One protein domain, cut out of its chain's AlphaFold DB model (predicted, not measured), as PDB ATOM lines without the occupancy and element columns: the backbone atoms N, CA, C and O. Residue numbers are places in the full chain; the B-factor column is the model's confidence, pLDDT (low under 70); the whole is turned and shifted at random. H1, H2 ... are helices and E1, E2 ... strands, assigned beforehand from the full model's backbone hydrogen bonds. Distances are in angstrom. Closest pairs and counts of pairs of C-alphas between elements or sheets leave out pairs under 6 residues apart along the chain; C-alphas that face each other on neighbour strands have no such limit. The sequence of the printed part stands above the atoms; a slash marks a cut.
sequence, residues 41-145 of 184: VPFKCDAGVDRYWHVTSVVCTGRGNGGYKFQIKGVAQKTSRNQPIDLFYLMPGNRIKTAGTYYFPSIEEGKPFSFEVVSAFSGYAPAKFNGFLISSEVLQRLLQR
ATOM      1  N   VAL A  41     132.760 290.518 208.196       91.69
ATOM      2  CA  VAL A  41     134.011 291.242 207.957       91.69
ATOM      3  C   VAL A  41     134.911 291.111 209.186       91.69
ATOM      4  O   VAL A  41     134.458 291.433 210.285       91.69
ATOM      5  N   PRO A  42     136.180 290.682 209.049       94.62
ATOM      6  CA  PRO A  42     137.121 290.706 210.164       94.62
ATOM      7  C   PRO A  42     137.316 292.133 210.681       94.62
ATOM      8  O   PRO A  42     137.367 293.085 209.899       94.62
ATOM      9  N   PHE A  43     137.460 292.297 211.991       95.44
ATOM     10  CA  PHE A  43     137.715 293.599 212.597       95.44
ATOM     11  C   PHE A  43     138.616 293.478 213.829       95.44
ATOM     12  O   PHE A  43     138.810 292.392 214.377       95.44
ATOM     13  N   LYS A  44     139.166 294.612 214.261       96.94
ATOM     14  CA  LYS A  44     139.771 294.813 215.580       96.94
ATOM     15  C   LYS A  44     139.259 296.118 216.178       96.94
ATOM     16  O   LYS A  44     138.965 297.054 215.436       96.94
ATOM     17  N   CYS A  45     139.203 296.181 217.501       96.88
ATOM     18  CA  CYS A  45     138.988 297.413 218.253       96.88
ATOM     19  C   CYS A  45     140.276 297.793 218.990       96.88
ATOM     20  O   CYS A  45     141.092 296.915 219.286       96.88
ATOM     21  N   ASP A  46     140.461 299.076 219.302       96.31
ATOM     22  CA  ASP A  46     141.373 299.458 220.385       96.31
ATOM     23  C   ASP A  46     140.749 299.179 221.768       96.31
ATOM     24  O   ASP A  46     139.557 298.885 221.882       96.31
ATOM     25  N   ALA A  47     141.561 299.263 222.825       96.75
ATOM     26  CA  ALA A  47     141.127 298.958 224.187       96.75
ATOM     27  C   ALA A  47     140.055 299.925 224.727       96.75
ATOM     28  O   ALA A  47     139.236 299.518 225.546       96.75
ATOM     29  N   GLY A  48     140.025 301.182 224.274       95.62
ATOM     30  CA  GLY A  48     138.992 302.149 224.653       95.62
ATOM     31  C   GLY A  48     137.652 301.831 223.988       95.62
ATOM     32  O   GLY A  48     136.616 301.831 224.651       95.62
ATOM     33  N   VAL A  49     137.670 301.503 222.693       95.69
ATOM     34  CA  VAL A  49     136.491 301.020 221.963       95.69
ATOM     35  C   VAL A  49     135.982 299.714 222.572       95.69
ATOM     36  O   VAL A  49     134.784 299.597 222.803       95.69
ATOM     37  N   ASP A  50     136.850 298.757 222.906       96.44
ATOM     38  CA  ASP A  50     136.415 297.497 223.523       96.44
ATOM     39  C   ASP A  50     135.805 297.709 224.925       96.44
ATOM     40  O   ASP A  50     134.671 297.297 225.161       96.44
ATOM     41  N   ARG A  51     136.482 298.470 225.803       95.81
ATOM     42  CA  ARG A  51     136.050 298.801 227.181       95.81
ATOM     43  C   ARG A  51     134.662 299.436 227.290       95.81
ATOM     44  O   ARG A  51     134.025 299.329 228.334       95.81
ATOM     45  N   TYR A  52     134.222 300.159 226.264       95.50
ATOM     46  CA  TYR A  52     132.937 300.865 226.265       95.50
ATOM     47  C   TYR A  52     131.908 300.207 225.342       95.50
ATOM     48  O   TYR A  52     130.760 300.016 225.736       95.50
ATOM     49  N   TRP A  53     132.316 299.856 224.120       94.44
ATOM     50  CA  TRP A  53     131.424 299.433 223.040       94.44
ATOM     51  C   TRP A  53     131.475 297.932 222.744       94.44
ATOM     52  O   TRP A  53     130.502 297.429 222.203       94.44
ATOM     53  N   HIS A  54     132.565 297.219 223.043       96.44
ATOM     54  CA  HIS A  54     132.710 295.772 222.812       96.44
ATOM     55  C   HIS A  54     132.004 295.255 221.538       96.44
ATOM     56  O   HIS A  54     130.963 294.586 221.569       96.44
ATOM     57  N   VAL A  55     132.535 295.656 220.379       96.44
ATOM     58  CA  VAL A  55     131.963 295.309 219.072       96.44
ATOM     59  C   VAL A  55     132.025 293.793 218.882       96.44
ATOM     60  O   VAL A  55     133.099 293.201 218.922       96.44
ATOM     61  N   THR A  56     130.875 293.164 218.640       97.00
ATOM     62  CA  THR A  56     130.752 291.708 218.468       97.00
ATOM     63  C   THR A  56     130.723 291.290 217.003       97.00
ATOM     64  O   THR A  56     131.087 290.161 216.680       97.00
ATOM     65  N   SER A  57     130.295 292.169 216.091       96.50
ATOM     66  CA  SER A  57     130.272 291.869 214.654       96.50
ATOM     67  C   SER A  57     130.300 293.112 213.764       96.50
ATOM     68  O   SER A  57     129.703 294.144 214.072       96.50
ATOM     69  N   VAL A  58     130.950 292.967 212.605       95.44
ATOM     70  CA  VAL A  58     130.847 293.880 211.461       95.44
ATOM     71  C   VAL A  58     130.340 293.071 210.270       95.44
ATOM     72  O   VAL A  58     130.982 292.111 209.845       95.44
ATOM     73  N   VAL A  59     129.173 293.445 209.745       93.38
ATOM     74  CA  VAL A  59     128.458 292.695 208.704       93.38
ATOM     75  C   VAL A  59     128.312 293.541 207.443       93.38
ATOM     76  O   VAL A  59     127.765 294.637 207.501       93.38
ATOM     77  N   CYS A  60     128.752 293.040 206.290       90.31
ATOM     78  CA  CYS A  60     128.443 293.632 204.989       90.31
ATOM     79  C   CYS A  60     126.971 293.362 204.642       90.31
ATOM     80  O   CYS A  60     126.592 292.217 204.393       90.31
ATOM     81  N   THR A  61     126.139 294.404 204.623       89.81
ATOM     82  CA  THR A  61     124.696 294.289 204.342       89.81
ATOM     83  C   THR A  61     124.345 294.511 202.872       89.81
ATOM     84  O   THR A  61     123.224 294.220 202.460       89.81
ATOM     85  N   GLY A  62     125.285 294.996 202.056       85.12
ATOM     86  CA  GLY A  62     125.094 295.153 200.616       85.12
ATOM     87  C   GLY A  62     125.975 296.234 199.998       85.12
ATOM     88  O   GLY A  62     127.008 296.619 200.545       85.12
ATOM     89  N   ARG A  63     125.558 296.734 198.831       81.19
ATOM     90  CA  ARG A  63     126.207 297.858 198.137       81.19
ATOM     91  C   ARG A  63     125.690 299.195 198.680       81.19
ATOM     92  O   ARG A  63     124.534 299.297 199.080       81.19
ATOM     93  N   GLY A  64     126.528 300.226 198.647       79.69
ATOM     94  CA  GLY A  64     126.165 301.597 199.017       79.69
ATOM     95  C   GLY A  64     127.302 302.570 198.706       79.69
ATOM     96  O   GLY A  64     128.459 302.184 198.827       79.69
ATOM     97  N   ASN A  65     126.968 303.791 198.269       74.81
ATOM     98  CA  ASN A  65     127.862 304.935 198.002       74.81
ATOM     99  C   ASN A  65     129.300 304.555 197.581       74.81
ATOM    100  O   ASN A  65     130.201 304.489 198.412       74.81
ATOM    101  N   GLY A  66     129.508 304.257 196.292       68.94
ATOM    102  CA  GLY A  66     130.828 303.908 195.731       68.94
ATOM    103  C   GLY A  66     131.372 302.518 196.106       68.94
ATOM    104  O   GLY A  66     132.342 302.045 195.509       68.94
ATOM    105  N   GLY A  67     130.737 301.818 197.048       81.31
ATOM    106  CA  GLY A  67     131.254 300.579 197.606       81.31
ATOM    107  C   GLY A  67     130.209 299.727 198.316       81.31
ATOM    108  O   GLY A  67     129.208 299.315 197.723       81.31
ATOM    109  N   TYR A  68     130.481 299.437 199.587       85.06
ATOM    110  CA  TYR A  68     129.668 298.577 200.441       85.06
ATOM    111  C   TYR A  68     129.095 299.341 201.636       85.06
ATOM    112  O   TYR A  68     129.646 300.348 202.086       85.06
ATOM    113  N   LYS A  69     127.991 298.807 202.149       89.44
ATOM    114  CA  LYS A  69     127.312 299.212 203.376       89.44
ATOM    115  C   LYS A  69     127.617 298.174 204.457       89.44
ATOM    116  O   LYS A  69     127.509 296.973 204.198       89.44
ATOM    117  N   PHE A  70     127.982 298.626 205.653       92.12
ATOM    118  CA  PHE A  70     128.301 297.752 206.782       92.12
ATOM    119  C   PHE A  70     127.412 298.064 207.984       92.12
ATOM    120  O   PHE A  70     127.169 299.224 208.296       92.12
ATOM    121  N   GLN A  71     126.951 297.034 208.682       93.94
ATOM    122  CA  GLN A  71     126.262 297.145 209.961       93.94
ATOM    123  C   GLN A  71     127.215 296.684 211.062       93.94
ATOM    124  O   GLN A  71     127.704 295.554 211.022       93.94
ATOM    125  N   ILE A  72     127.482 297.552 212.034       95.12
ATOM    126  CA  ILE A  72     128.344 297.256 213.181       95.12
ATOM    127  C   ILE A  72     127.456 297.068 214.411       95.12
ATOM    128  O   ILE A  72     126.555 297.874 214.654       95.12
ATOM    129  N   LYS A  73     127.690 295.988 215.162       96.06
ATOM    130  CA  LYS A  73     126.905 295.599 216.342       96.06
ATOM    131  C   LYS A  73     127.815 295.239 217.508       96.06
ATOM    132  O   LYS A  73     128.917 294.731 217.305       96.06
ATOM    133  N   GLY A  74     127.317 295.442 218.717       96.38
ATOM    134  CA  GLY A  74     127.991 295.072 219.957       96.38
ATOM    135  C   GLY A  74     127.059 295.199 221.151       96.38
ATOM    136  O   GLY A  74     125.853 295.414 220.989       96.38
ATOM    137  N   VAL A  75     127.627 295.056 222.346       96.88
ATOM    138  CA  VAL A  75     126.929 295.250 223.621       96.88
ATOM    139  C   VAL A  75     127.743 296.235 224.441       96.88
ATOM    140  O   VAL A  75     128.935 296.036 224.642       96.88
ATOM    141  N   ALA A  76     127.104 297.304 224.901       96.69
ATOM    142  CA  ALA A  76     127.768 298.345 225.666       96.69
ATOM    143  C   ALA A  76     128.325 297.791 226.989       96.69
ATOM    144  O   ALA A  76     127.561 297.434 227.886       96.69
ATOM    145  N   GLN A  77     129.651 297.761 227.132       96.00
ATOM    146  CA  GLN A  77     130.315 297.482 228.410       96.00
ATOM    147  C   GLN A  77     130.254 298.679 229.365       96.00
ATOM    148  O   GLN A  77     130.378 298.488 230.571       96.00
ATOM    149  N   LYS A  78     130.067 299.903 228.849       95.38
ATOM    150  CA  LYS A  78     129.929 301.113 229.666       95.38
ATOM    151  C   LYS A  78     129.157 302.208 228.935       95.38
ATOM    152  O   LYS A  78     129.312 302.393 227.730       95.38
ATOM    153  N   THR A  79     128.352 302.967 229.675       94.69
ATOM    154  CA  THR A  79     127.570 304.096 229.137       94.69
ATOM    155  C   THR A  79     128.476 305.184 228.532       94.69
ATOM    156  O   THR A  79     129.383 305.680 229.203       94.69
ATOM    157  N   SER A  80     128.209 305.613 227.290       93.25
ATOM    158  CA  SER A  80     128.901 306.739 226.634       93.25
ATOM    159  C   SER A  80     127.945 307.632 225.837       93.25
ATOM    160  O   SER A  80     126.897 307.198 225.362       93.25
ATOM    161  N   ARG A  81     128.315 308.906 225.665       92.75
ATOM    162  CA  ARG A  81     127.575 309.875 224.833       92.75
ATOM    163  C   ARG A  81     127.961 309.733 223.354       92.75
ATOM    164  O   ARG A  81     128.933 309.050 223.039       92.75
ATOM    165  N   ASN A  82     127.220 310.400 222.464       91.50
ATOM    166  CA  ASN A  82     127.577 310.513 221.047       91.50
ATOM    167  C   ASN A  82     128.980 311.118 220.900       91.50
ATOM    168  O   ASN A  82     129.286 312.131 221.533       91.50
ATOM    169  N   GLN A  83     129.813 310.519 220.054       91.94
ATOM    170  CA  GLN A  83     131.231 310.871 219.947       91.94
ATOM    171  C   GLN A  83     131.836 310.390 218.617       91.94
ATOM    172  O   GLN A  83     131.321 309.433 218.028       91.94
ATOM    173  N   PRO A  84     132.928 311.018 218.139       92.50
ATOM    174  CA  PRO A  84     133.666 310.540 216.979       92.50
ATOM    175  C   PRO A  84     134.431 309.245 217.288       92.50
ATOM    176  O   PRO A  84     135.160 309.140 218.280       92.50
ATOM    177  N   ILE A  85     134.287 308.273 216.392       93.00
ATOM    178  CA  ILE A  85     135.084 307.050 216.326       93.00
ATOM    179  C   ILE A  85     135.688 306.975 214.922       93.00
ATOM    180  O   ILE A  85     134.982 307.117 213.919       93.00
ATOM    181  N   ASP A  86     136.989 306.745 214.841       94.62
ATOM    182  CA  ASP A  86     137.713 306.608 213.588       94.62
ATOM    183  C   ASP A  86     137.663 305.162 213.099       94.62
ATOM    184  O   ASP A  86     138.052 304.213 213.791       94.62
ATOM    185  N   LEU A  87     137.179 304.993 211.871       94.44
ATOM    186  CA  LEU A  87     137.184 303.719 211.178       94.44
ATOM    187  C   LEU A  87     138.356 303.684 210.198       94.44
ATOM    188  O   LEU A  87     138.528 304.570 209.355       94.44
ATOM    189  N   PHE A  88     139.129 302.608 210.261       94.69
ATOM    190  CA  PHE A  88     140.221 302.310 209.347       94.69
ATOM    191  C   PHE A  88     140.006 300.941 208.703       94.69
ATOM    192  O   PHE A  88     139.455 300.040 209.327       94.69
ATOM    193  N   TYR A  89     140.485 300.743 207.477       92.56
ATOM    194  CA  TYR A  89     140.534 299.443 206.813       92.56
ATOM    195  C   TYR A  89     141.984 299.012 206.570       92.56
ATOM    196  O   TYR A  89     142.856 299.819 206.243       92.56
ATOM    197  N   LEU A  90     142.255 297.719 206.752       92.44
ATOM    198  CA  LEU A  90     143.572 297.128 206.543       92.44
ATOM    199  C   LEU A  90     143.668 296.615 205.107       92.44
ATOM    200  O   LEU A  90     142.978 295.669 204.735       92.44
ATOM    201  N   MET A  91     144.553 297.196 204.306       91.19
ATOM    202  CA  MET A  91     144.914 296.656 202.996       91.19
ATOM    203  C   MET A  91     145.968 295.538 203.132       91.19
ATOM    204  O   MET A  91     146.732 295.526 204.108       91.19
ATOM    205  N   PRO A  92     146.068 294.620 202.148       89.00
ATOM    206  CA  PRO A  92     147.135 293.622 202.086       89.00
ATOM    207  C   PRO A  92     148.535 294.234 202.268       89.00
ATOM    208  O   PRO A  92     148.800 295.358 201.833       89.00
ATOM    209  N   GLY A  93     149.424 293.495 202.939       90.06
ATOM    210  CA  GLY A  93     150.715 294.017 203.405       90.06
ATOM    211  C   GLY A  93     150.632 294.843 204.698       90.06
ATOM    212  O   GLY A  93     151.509 295.663 204.943       90.06
ATOM    213  N   ASN A  94     149.581 294.652 205.510       86.94
ATOM    214  CA  ASN A  94     149.348 295.343 206.790       86.94
ATOM    215  C   ASN A  94     149.292 296.884 206.682       86.94
ATOM    216  O   ASN A  94     149.703 297.610 207.584       86.94
ATOM    217  N   ARG A  95     148.790 297.400 205.553       91.19
ATOM    218  CA  ARG A  95     148.749 298.840 205.260       91.19
ATOM    219  C   ARG A  95     147.419 299.428 205.721       91.19
ATOM    220  O   ARG A  95     146.399 299.221 205.068       91.19
ATOM    221  N   ILE A  96     147.429 300.164 206.828       92.81
ATOM    222  CA  ILE A  96     146.240 300.849 207.352       92.81
ATOM    223  C   ILE A  96     145.838 302.009 206.419       92.81
ATOM    224  O   ILE A  96     146.688 302.726 205.884       92.81
ATOM    225  N   LYS A  97     144.529 302.186 206.215       92.56
ATOM    226  CA  LYS A  97     143.904 303.296 205.486       92.56
ATOM    227  C   LYS A  97     142.685 303.809 206.247       92.56
ATOM    228  O   LYS A  97     141.929 303.012 206.786       92.56
ATOM    229  N   THR A  98     142.470 305.120 206.273       91.94
ATOM    230  CA  THR A  98     141.284 305.731 206.891       91.94
ATOM    231  C   THR A  98     140.049 305.486 206.023       91.94
ATOM    232  O   THR A  98     140.067 305.808 204.837       91.94
ATOM    233  N   ALA A  99     138.986 304.927 206.605       90.31
ATOM    234  CA  ALA A  99     137.650 304.891 206.003       90.31
ATOM    235  C   ALA A  99     136.950 306.243 206.198       90.31
ATOM    236  O   ALA A  99     136.432 306.822 205.248       90.31
ATOM    237  N   GLY A 100     136.992 306.751 207.432       90.50
ATOM    238  CA  GLY A 100     136.435 308.036 207.840       90.50
ATOM    239  C   GLY A 100     136.193 308.086 209.350       90.50
ATOM    240  O   GLY A 100     136.222 307.054 210.022       90.50
ATOM    241  N   THR A 101     135.932 309.281 209.870       91.69
ATOM    242  CA  THR A 101     135.464 309.483 211.248       91.69
ATOM    243  C   THR A 101     133.938 309.441 211.259       91.69
ATOM    244  O   THR A 101     133.289 310.193 210.530       91.69
ATOM    245  N   TYR A 102     133.356 308.579 212.086       90.62
ATOM    246  CA  TYR A 102     131.911 308.390 212.192       90.62
ATOM    247  C   TYR A 102     131.429 308.803 213.583       90.62
ATOM    248  O   TYR A 102     132.015 308.415 214.593       90.62
ATOM    249  N   TYR A 103     130.338 309.569 213.649       89.31
ATOM    250  CA  TYR A 103     129.665 309.838 214.918       89.31
ATOM    251  C   TYR A 103     128.839 308.624 215.323       89.31
ATOM    252  O   TYR A 103     127.808 308.329 214.717       89.31
ATOM    253  N   PHE A 104     129.298 307.920 216.351       85.69
ATOM    254  CA  PHE A 104     128.528 306.841 216.955       85.69
ATOM    255  C   PHE A 104     127.453 307.443 217.889       85.69
ATOM    256  O   PHE A 104     127.639 308.555 218.403       85.69
ATOM    257  N   PRO A 105     126.314 306.753 218.100       88.00
ATOM    258  CA  PRO A 105     125.244 307.228 218.980       88.00
ATOM    259  C   PRO A 105     125.658 307.226 220.462       88.00
ATOM    260  O   PRO A 105     126.753 306.807 220.825       88.00
ATOM    261  N   SER A 106     124.771 307.674 221.349       93.62
ATOM    262  CA  SER A 106     124.867 307.348 222.773       93.62
ATOM    263  C   SER A 106     124.561 305.867 223.008       93.62
ATOM    264  O   SER A 106     123.629 305.334 222.401       93.62
ATOM    265  N   ILE A 107     125.276 305.236 223.936       94.12
ATOM    266  CA  ILE A 107     125.005 303.876 224.420       94.12
ATOM    267  C   ILE A 107     124.832 303.862 225.935       94.12
ATOM    268  O   ILE A 107     125.457 304.647 226.648       94.12
ATOM    269  N   GLU A 108     124.006 302.939 226.416       96.06
ATOM    270  CA  GLU A 108     123.787 302.656 227.835       96.06
ATOM    271  C   GLU A 108     124.316 301.259 228.161       96.06
ATOM    272  O   GLU A 108     124.094 300.319 227.399       96.06
ATOM    273  N   GLU A 109     124.983 301.129 229.301       97.25
ATOM    274  CA  GLU A 109     125.596 299.892 229.793       97.25
ATOM    275  C   GLU A 109     124.636 298.686 229.781       97.25
ATOM    276  O   GLU A 109     123.459 298.788 230.127       97.25
ATOM    277  N   GLY A 110     125.137 297.535 229.328       96.75
ATOM    278  CA  GLY A 110     124.377 296.296 229.160       96.75
ATOM    279  C   GLY A 110     123.450 296.249 227.938       96.75
ATOM    280  O   GLY A 110     123.004 295.160 227.573       96.75
ATOM    281  N   LYS A 111     123.159 297.375 227.264       97.38
ATOM    282  CA  LYS A 111     122.272 297.374 226.087       97.38
ATOM    283  C   LYS A 111     123.019 297.008 224.794       97.38
ATOM    284  O   LYS A 111     124.162 297.430 224.592       97.38
ATOM    285  N   PRO A 112     122.384 296.254 223.877       97.06
ATOM    286  CA  PRO A 112     122.914 296.044 222.536       97.06
ATOM    287  C   PRO A 112     122.769 297.314 221.689       97.06
ATOM    288  O   PRO A 112     121.803 298.063 221.835       97.06
ATOM    289  N   PHE A 113     123.678 297.514 220.737       94.62
ATOM    290  CA  PHE A 113     123.554 298.559 219.718       94.62
ATOM    291  C   PHE A 113     123.759 298.008 218.306       94.62
ATOM    292  O   PHE A 113     124.344 296.946 218.081       94.62
ATOM    293  N   SER A 114     123.290 298.786 217.336       94.19
ATOM    294  CA  SER A 114     123.513 298.589 215.908       94.19
ATOM    295  C   SER A 114     123.579 299.959 215.246       94.19
ATOM    296  O   SER A 114     122.637 300.735 215.382       94.19
ATOM    297  N   PHE A 115     124.622 300.229 214.467       91.75
ATOM    298  CA  PHE A 115     124.673 301.400 213.590       91.75
ATOM    299  C   PHE A 115     125.176 301.016 212.195       91.75
ATOM    300  O   PHE A 115     125.767 299.951 211.988       91.75
ATOM    301  N   GLU A 116     124.885 301.872 211.220       91.94
ATOM    302  CA  GLU A 116     125.206 301.650 209.816       91.94
ATOM    303  C   GLU A 116     126.354 302.561 209.371       91.94
ATOM    304  O   GLU A 116     126.310 303.776 209.541       91.94
ATOM    305  N   VAL A 117     127.370 301.957 208.762       90.44
ATOM    306  CA  VAL A 117     128.471 302.635 208.086       90.44
ATOM    307  C   VAL A 117     128.209 302.578 206.584       90.44
ATOM    308  O   VAL A 117     128.282 301.520 205.952       90.44
ATOM    309  N   VAL A 118     127.934 303.743 206.006       85.31
ATOM    310  CA  VAL A 118     127.836 303.949 204.557       85.31
ATOM    311  C   VAL A 118     129.139 304.585 204.065       85.31
ATOM    312  O   VAL A 118     129.719 305.425 204.752       85.31
ATOM    313  N   SER A 119     129.595 304.210 202.864       79.75
ATOM    314  CA  SER A 119     130.775 304.804 202.212       79.75
ATOM    315  C   SER A 119     132.097 304.638 202.985       79.75
ATOM    316  O   SER A 119     132.879 305.579 203.072       79.75
ATOM    317  N   ALA A 120     132.390 303.440 203.510       82.88
ATOM    318  CA  ALA A 120     133.616 303.151 204.280       82.88
ATOM    319  C   ALA A 120     134.944 303.200 203.479       82.88
ATOM    320  O   ALA A 120     135.961 302.678 203.936       82.88
ATOM    321  N   PHE A 121     134.950 303.761 202.268       84.50
ATOM    322  CA  PHE A 121     136.111 303.811 201.381       84.50
ATOM    323  C   PHE A 121     136.160 305.149 200.644       84.50
ATOM    324  O   PHE A 121     135.139 305.647 200.171       84.50
ATOM    325  N   SER A 122     137.359 305.710 200.497       72.12
ATOM    326  CA  SER A 122     137.582 306.943 199.744       72.12
ATOM    327  C   SER A 122     137.405 306.699 198.235       72.12
ATOM    328  O   SER A 122     138.317 306.201 197.569       72.12
ATOM    329  N   GLY A 123     136.236 307.048 197.693       77.12
ATOM    330  CA  GLY A 123     135.897 306.861 196.280       77.12
ATOM    331  C   GLY A 123     135.298 305.480 196.003       77.12
ATOM    332  O   GLY A 123     134.108 305.270 196.223       77.12
ATOM    333  N   TYR A 124     136.108 304.549 195.497       73.12
ATOM    334  CA  TYR A 124     135.669 303.193 195.148       73.12
ATOM    335  C   TYR A 124     136.089 302.176 196.213       73.12
ATOM    336  O   TYR A 124     137.202 302.243 196.738       73.12
ATOM    337  N   ALA A 125     135.227 301.197 196.507       79.38
ATOM    338  CA  ALA A 125     135.607 300.094 197.391       79.38
ATOM    339  C   ALA A 125     136.777 299.272 196.806       79.38
ATOM    340  O   ALA A 125     136.743 298.910 195.627       79.38
ATOM    341  N   PRO A 126     137.796 298.925 197.616       80.50
ATOM    342  CA  PRO A 126     138.942 298.153 197.156       80.50
ATOM    343  C   PRO A 126     138.534 296.719 196.796       80.50
ATOM    344  O   PRO A 126     137.747 296.085 197.498       80.50
ATOM    345  N   ALA A 127     139.147 296.170 195.744       75.44
ATOM    346  CA  ALA A 127     138.904 294.796 195.292       75.44
ATOM    347  C   ALA A 127     139.179 293.734 196.377       75.44
ATOM    348  O   ALA A 127     138.549 292.678 196.385       75.44
ATOM    349  N   LYS A 128     140.129 294.012 197.284       78.31
ATOM    350  CA  LYS A 128     140.452 293.211 198.473       78.31
ATOM    351  C   LYS A 128     140.894 294.133 199.613       78.31
ATOM    352  O   LYS A 128     141.766 294.974 199.408       78.31
ATOM    353  N   PHE A 129     140.351 293.914 200.806       87.75
ATOM    354  CA  PHE A 129     140.889 294.401 202.077       87.75
ATOM    355  C   PHE A 129     140.793 293.267 203.113       87.75
ATOM    356  O   PHE A 129     140.096 292.281 202.883       87.75
ATOM    357  N   ASN A 130     141.538 293.357 204.210       90.62
ATOM    358  CA  ASN A 130     141.670 292.274 205.191       90.62
ATOM    359  C   ASN A 130     140.632 292.365 206.322       90.62
ATOM    360  O   ASN A 130     140.355 291.366 206.979       90.62
ATOM    361  N   GLY A 131     140.100 293.561 206.576       92.50
ATOM    362  CA  GLY A 131     139.202 293.848 207.691       92.50
ATOM    363  C   GLY A 131     139.289 295.302 208.156       92.50
ATOM    364  O   GLY A 131     140.034 296.097 207.579       92.50
ATOM    365  N   PHE A 132     138.539 295.637 209.203       94.94
ATOM    366  CA  PHE A 132     138.527 296.967 209.819       94.94
ATOM    367  C   PHE A 132     139.378 297.053 211.098       94.94
ATOM    368  O   PHE A 132     139.606 296.064 211.790       94.94
ATOM    369  N   LEU A 133     139.807 298.265 211.436       96.06
ATOM    370  CA  LEU A 133     140.255 298.673 212.763       96.06
ATOM    371  C   LEU A 133     139.357 299.834 213.201       96.06
ATOM    372  O   LEU A 133     139.244 300.831 212.492       96.06
ATOM    373  N   ILE A 134     138.704 299.676 214.347       96.31
ATOM    374  CA  ILE A 134     137.808 300.660 214.957       96.31
ATOM    375  C   ILE A 134     138.556 301.273 216.139       96.31
ATOM    376  O   ILE A 134     139.005 300.542 217.026       96.31
ATOM    377  N   SER A 135     138.726 302.593 216.148       96.06
ATOM    378  CA  SER A 135     139.545 303.278 217.149       96.06
ATOM    379  C   SER A 135     138.931 304.608 217.582       96.06
ATOM    380  O   SER A 135     138.222 305.243 216.812       96.06
ATOM    381  N   SER A 136     139.179 305.049 218.814       95.12
ATOM    382  CA  SER A 136     138.794 306.394 219.248       95.12
ATOM    383  C   SER A 136     139.755 306.934 220.289       95.12
ATOM    384  O   SER A 136     139.819 306.443 221.417       95.12
ATOM    385  N   GLU A 137     140.453 308.010 219.930       94.50
ATOM    386  CA  GLU A 137     141.325 308.731 220.855       94.50
ATOM    387  C   GLU A 137     140.553 309.221 222.097       94.50
ATOM    388  O   GLU A 137     141.081 309.199 223.208       94.50
ATOM    389  N   VAL A 138     139.275 309.591 221.939       94.38
ATOM    390  CA  VAL A 138     138.409 310.015 223.050       94.38
ATOM    391  C   VAL A 138     138.242 308.889 224.071       94.38
ATOM    392  O   VAL A 138     138.415 309.125 225.266       94.38
ATOM    393  N   LEU A 139     137.964 307.662 223.615       94.56
ATOM    394  CA  LEU A 139     137.809 306.505 224.500       94.56
ATOM    395  C   LEU A 139     139.138 306.042 225.104       94.56
ATOM    396  O   LEU A 139     139.171 305.718 226.289       94.56
ATOM    397  N   GLN A 140     140.239 306.068 224.346       95.44
ATOM    398  CA  GLN A 140     141.573 305.777 224.889       95.44
ATOM    399  C   GLN A 140     141.939 306.752 226.020       95.44
ATOM    400  O   GLN A 140     142.321 306.325 227.108       95.44
ATOM    401  N   ARG A 141     141.731 308.061 225.810       95.69
ATOM    402  CA  ARG A 141     141.946 309.114 226.822       95.69
ATOM    403  C   ARG A 141     140.966 309.053 228.001       95.69
ATOM    404  O   ARG A 141     141.165 309.779 228.975       95.69
ATOM    405  N   LEU A 142     139.880 308.283 227.926       94.50
ATOM    406  CA  LEU A 142     138.971 308.035 229.053       94.50
ATOM    407  C   LEU A 142     139.394 306.781 229.830       94.50
ATOM    408  O   LEU A 142     139.583 306.865 231.039       94.50
ATOM    409  N   LEU A 143     139.653 305.669 229.132       95.69
ATOM    410  CA  LEU A 143     140.213 304.444 229.713       95.69
ATOM    411  C   LEU A 143     141.516 304.720 230.478       95.69
ATOM    412  O   LEU A 143     141.681 304.231 231.590       95.69
ATOM    413  N   GLN A 144     142.417 305.535 229.922       95.94
ATOM    414  CA  GLN A 144     143.674 305.889 230.583       95.94
ATOM    415  C   GLN A 144     143.442 306.567 231.947       95.94
ATOM    416  O   GLN A 144     144.066 306.178 232.931       95.94
ATOM    417  N   ARG A 145     142.477 307.495 232.035       95.88
ATOM    418  CA  ARG A 145     142.109 308.149 233.302       95.88
ATOM    419  C   ARG A 145     141.452 307.189 234.292       95.88
ATOM    420  O   ARG A 145     141.787 307.229 235.468       95.88
TER     421      ARG A 145
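This is residues 41 to 145 of the 184 residues of the protein "TonB family domain-containing protein" of gut metagenome (UniProt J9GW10). Two twisted sheets lie face to face as a sandwich, their strands crossed at 62 degrees, and at one end of it the short helices H1 and H2 meet about perpendicular, H1 beside both sheets. The printed part has 105 residues, with two named helices and seven named strands in the order E1 H1 E2 E3 E4 E5 E6 E7 H2. One sheet, E1 E7 E4 E5, is mixed; the other, E2 E3 E6, is antiparallel. The class is mixed, helices and strands, and the whole is compact, with a radius of gyration of the C-alphas of 13.4 A and spans of 38 by 25 by 19 A.

E1, residues 43 to 45, is parallel to E7, residues 131 to 135, with N 44 and O 132 2.9 A apart, within hydrogen-bond range. H1, residues 47 to 53, touches H2, residues 137 to 145, at 78 degrees; their closest C-alphas, of Gly 48 and Gln 140, are 4.5 A apart. E2, residues 55 to 64, and E3, residues 67 to 75, form a hairpin, N 59 to O 71 2.9 A. E6, residues 112 to 118, is antiparallel to E3, N 117 to O 70 2.8 A. H1 has a height over the sheet E2 E3 E6 of 8.9 A. E4, residues 83 to 91, and E5, residues 95 to 104, form a hairpin, N 89 to O 97 2.8 A. E7 is antiparallel to E4, N 88 to O 133 2.9 A. H1 and H2 only graze this four-stranded sheet. Every O i to N i+4 pair is within range in H1, and 4 of 5 in H2.

E1 begins at C-alpha 43, (137.715, 293.599, 212.597). E3 is 26.9 A long, E4 26.0 A, E5 24.7 A and E2 21.8 A. H2 ends at C-alpha 145, (142.109, 308.149, 233.302).

The C-alphas farthest apart, of Ala 127 and Arg 145, are 40.4 A apart. The printed part has no cut; the link E6 to E7 is long, 12 residues. Mean pLDDT of the printed part is 91.3, and residue 66 is under 70.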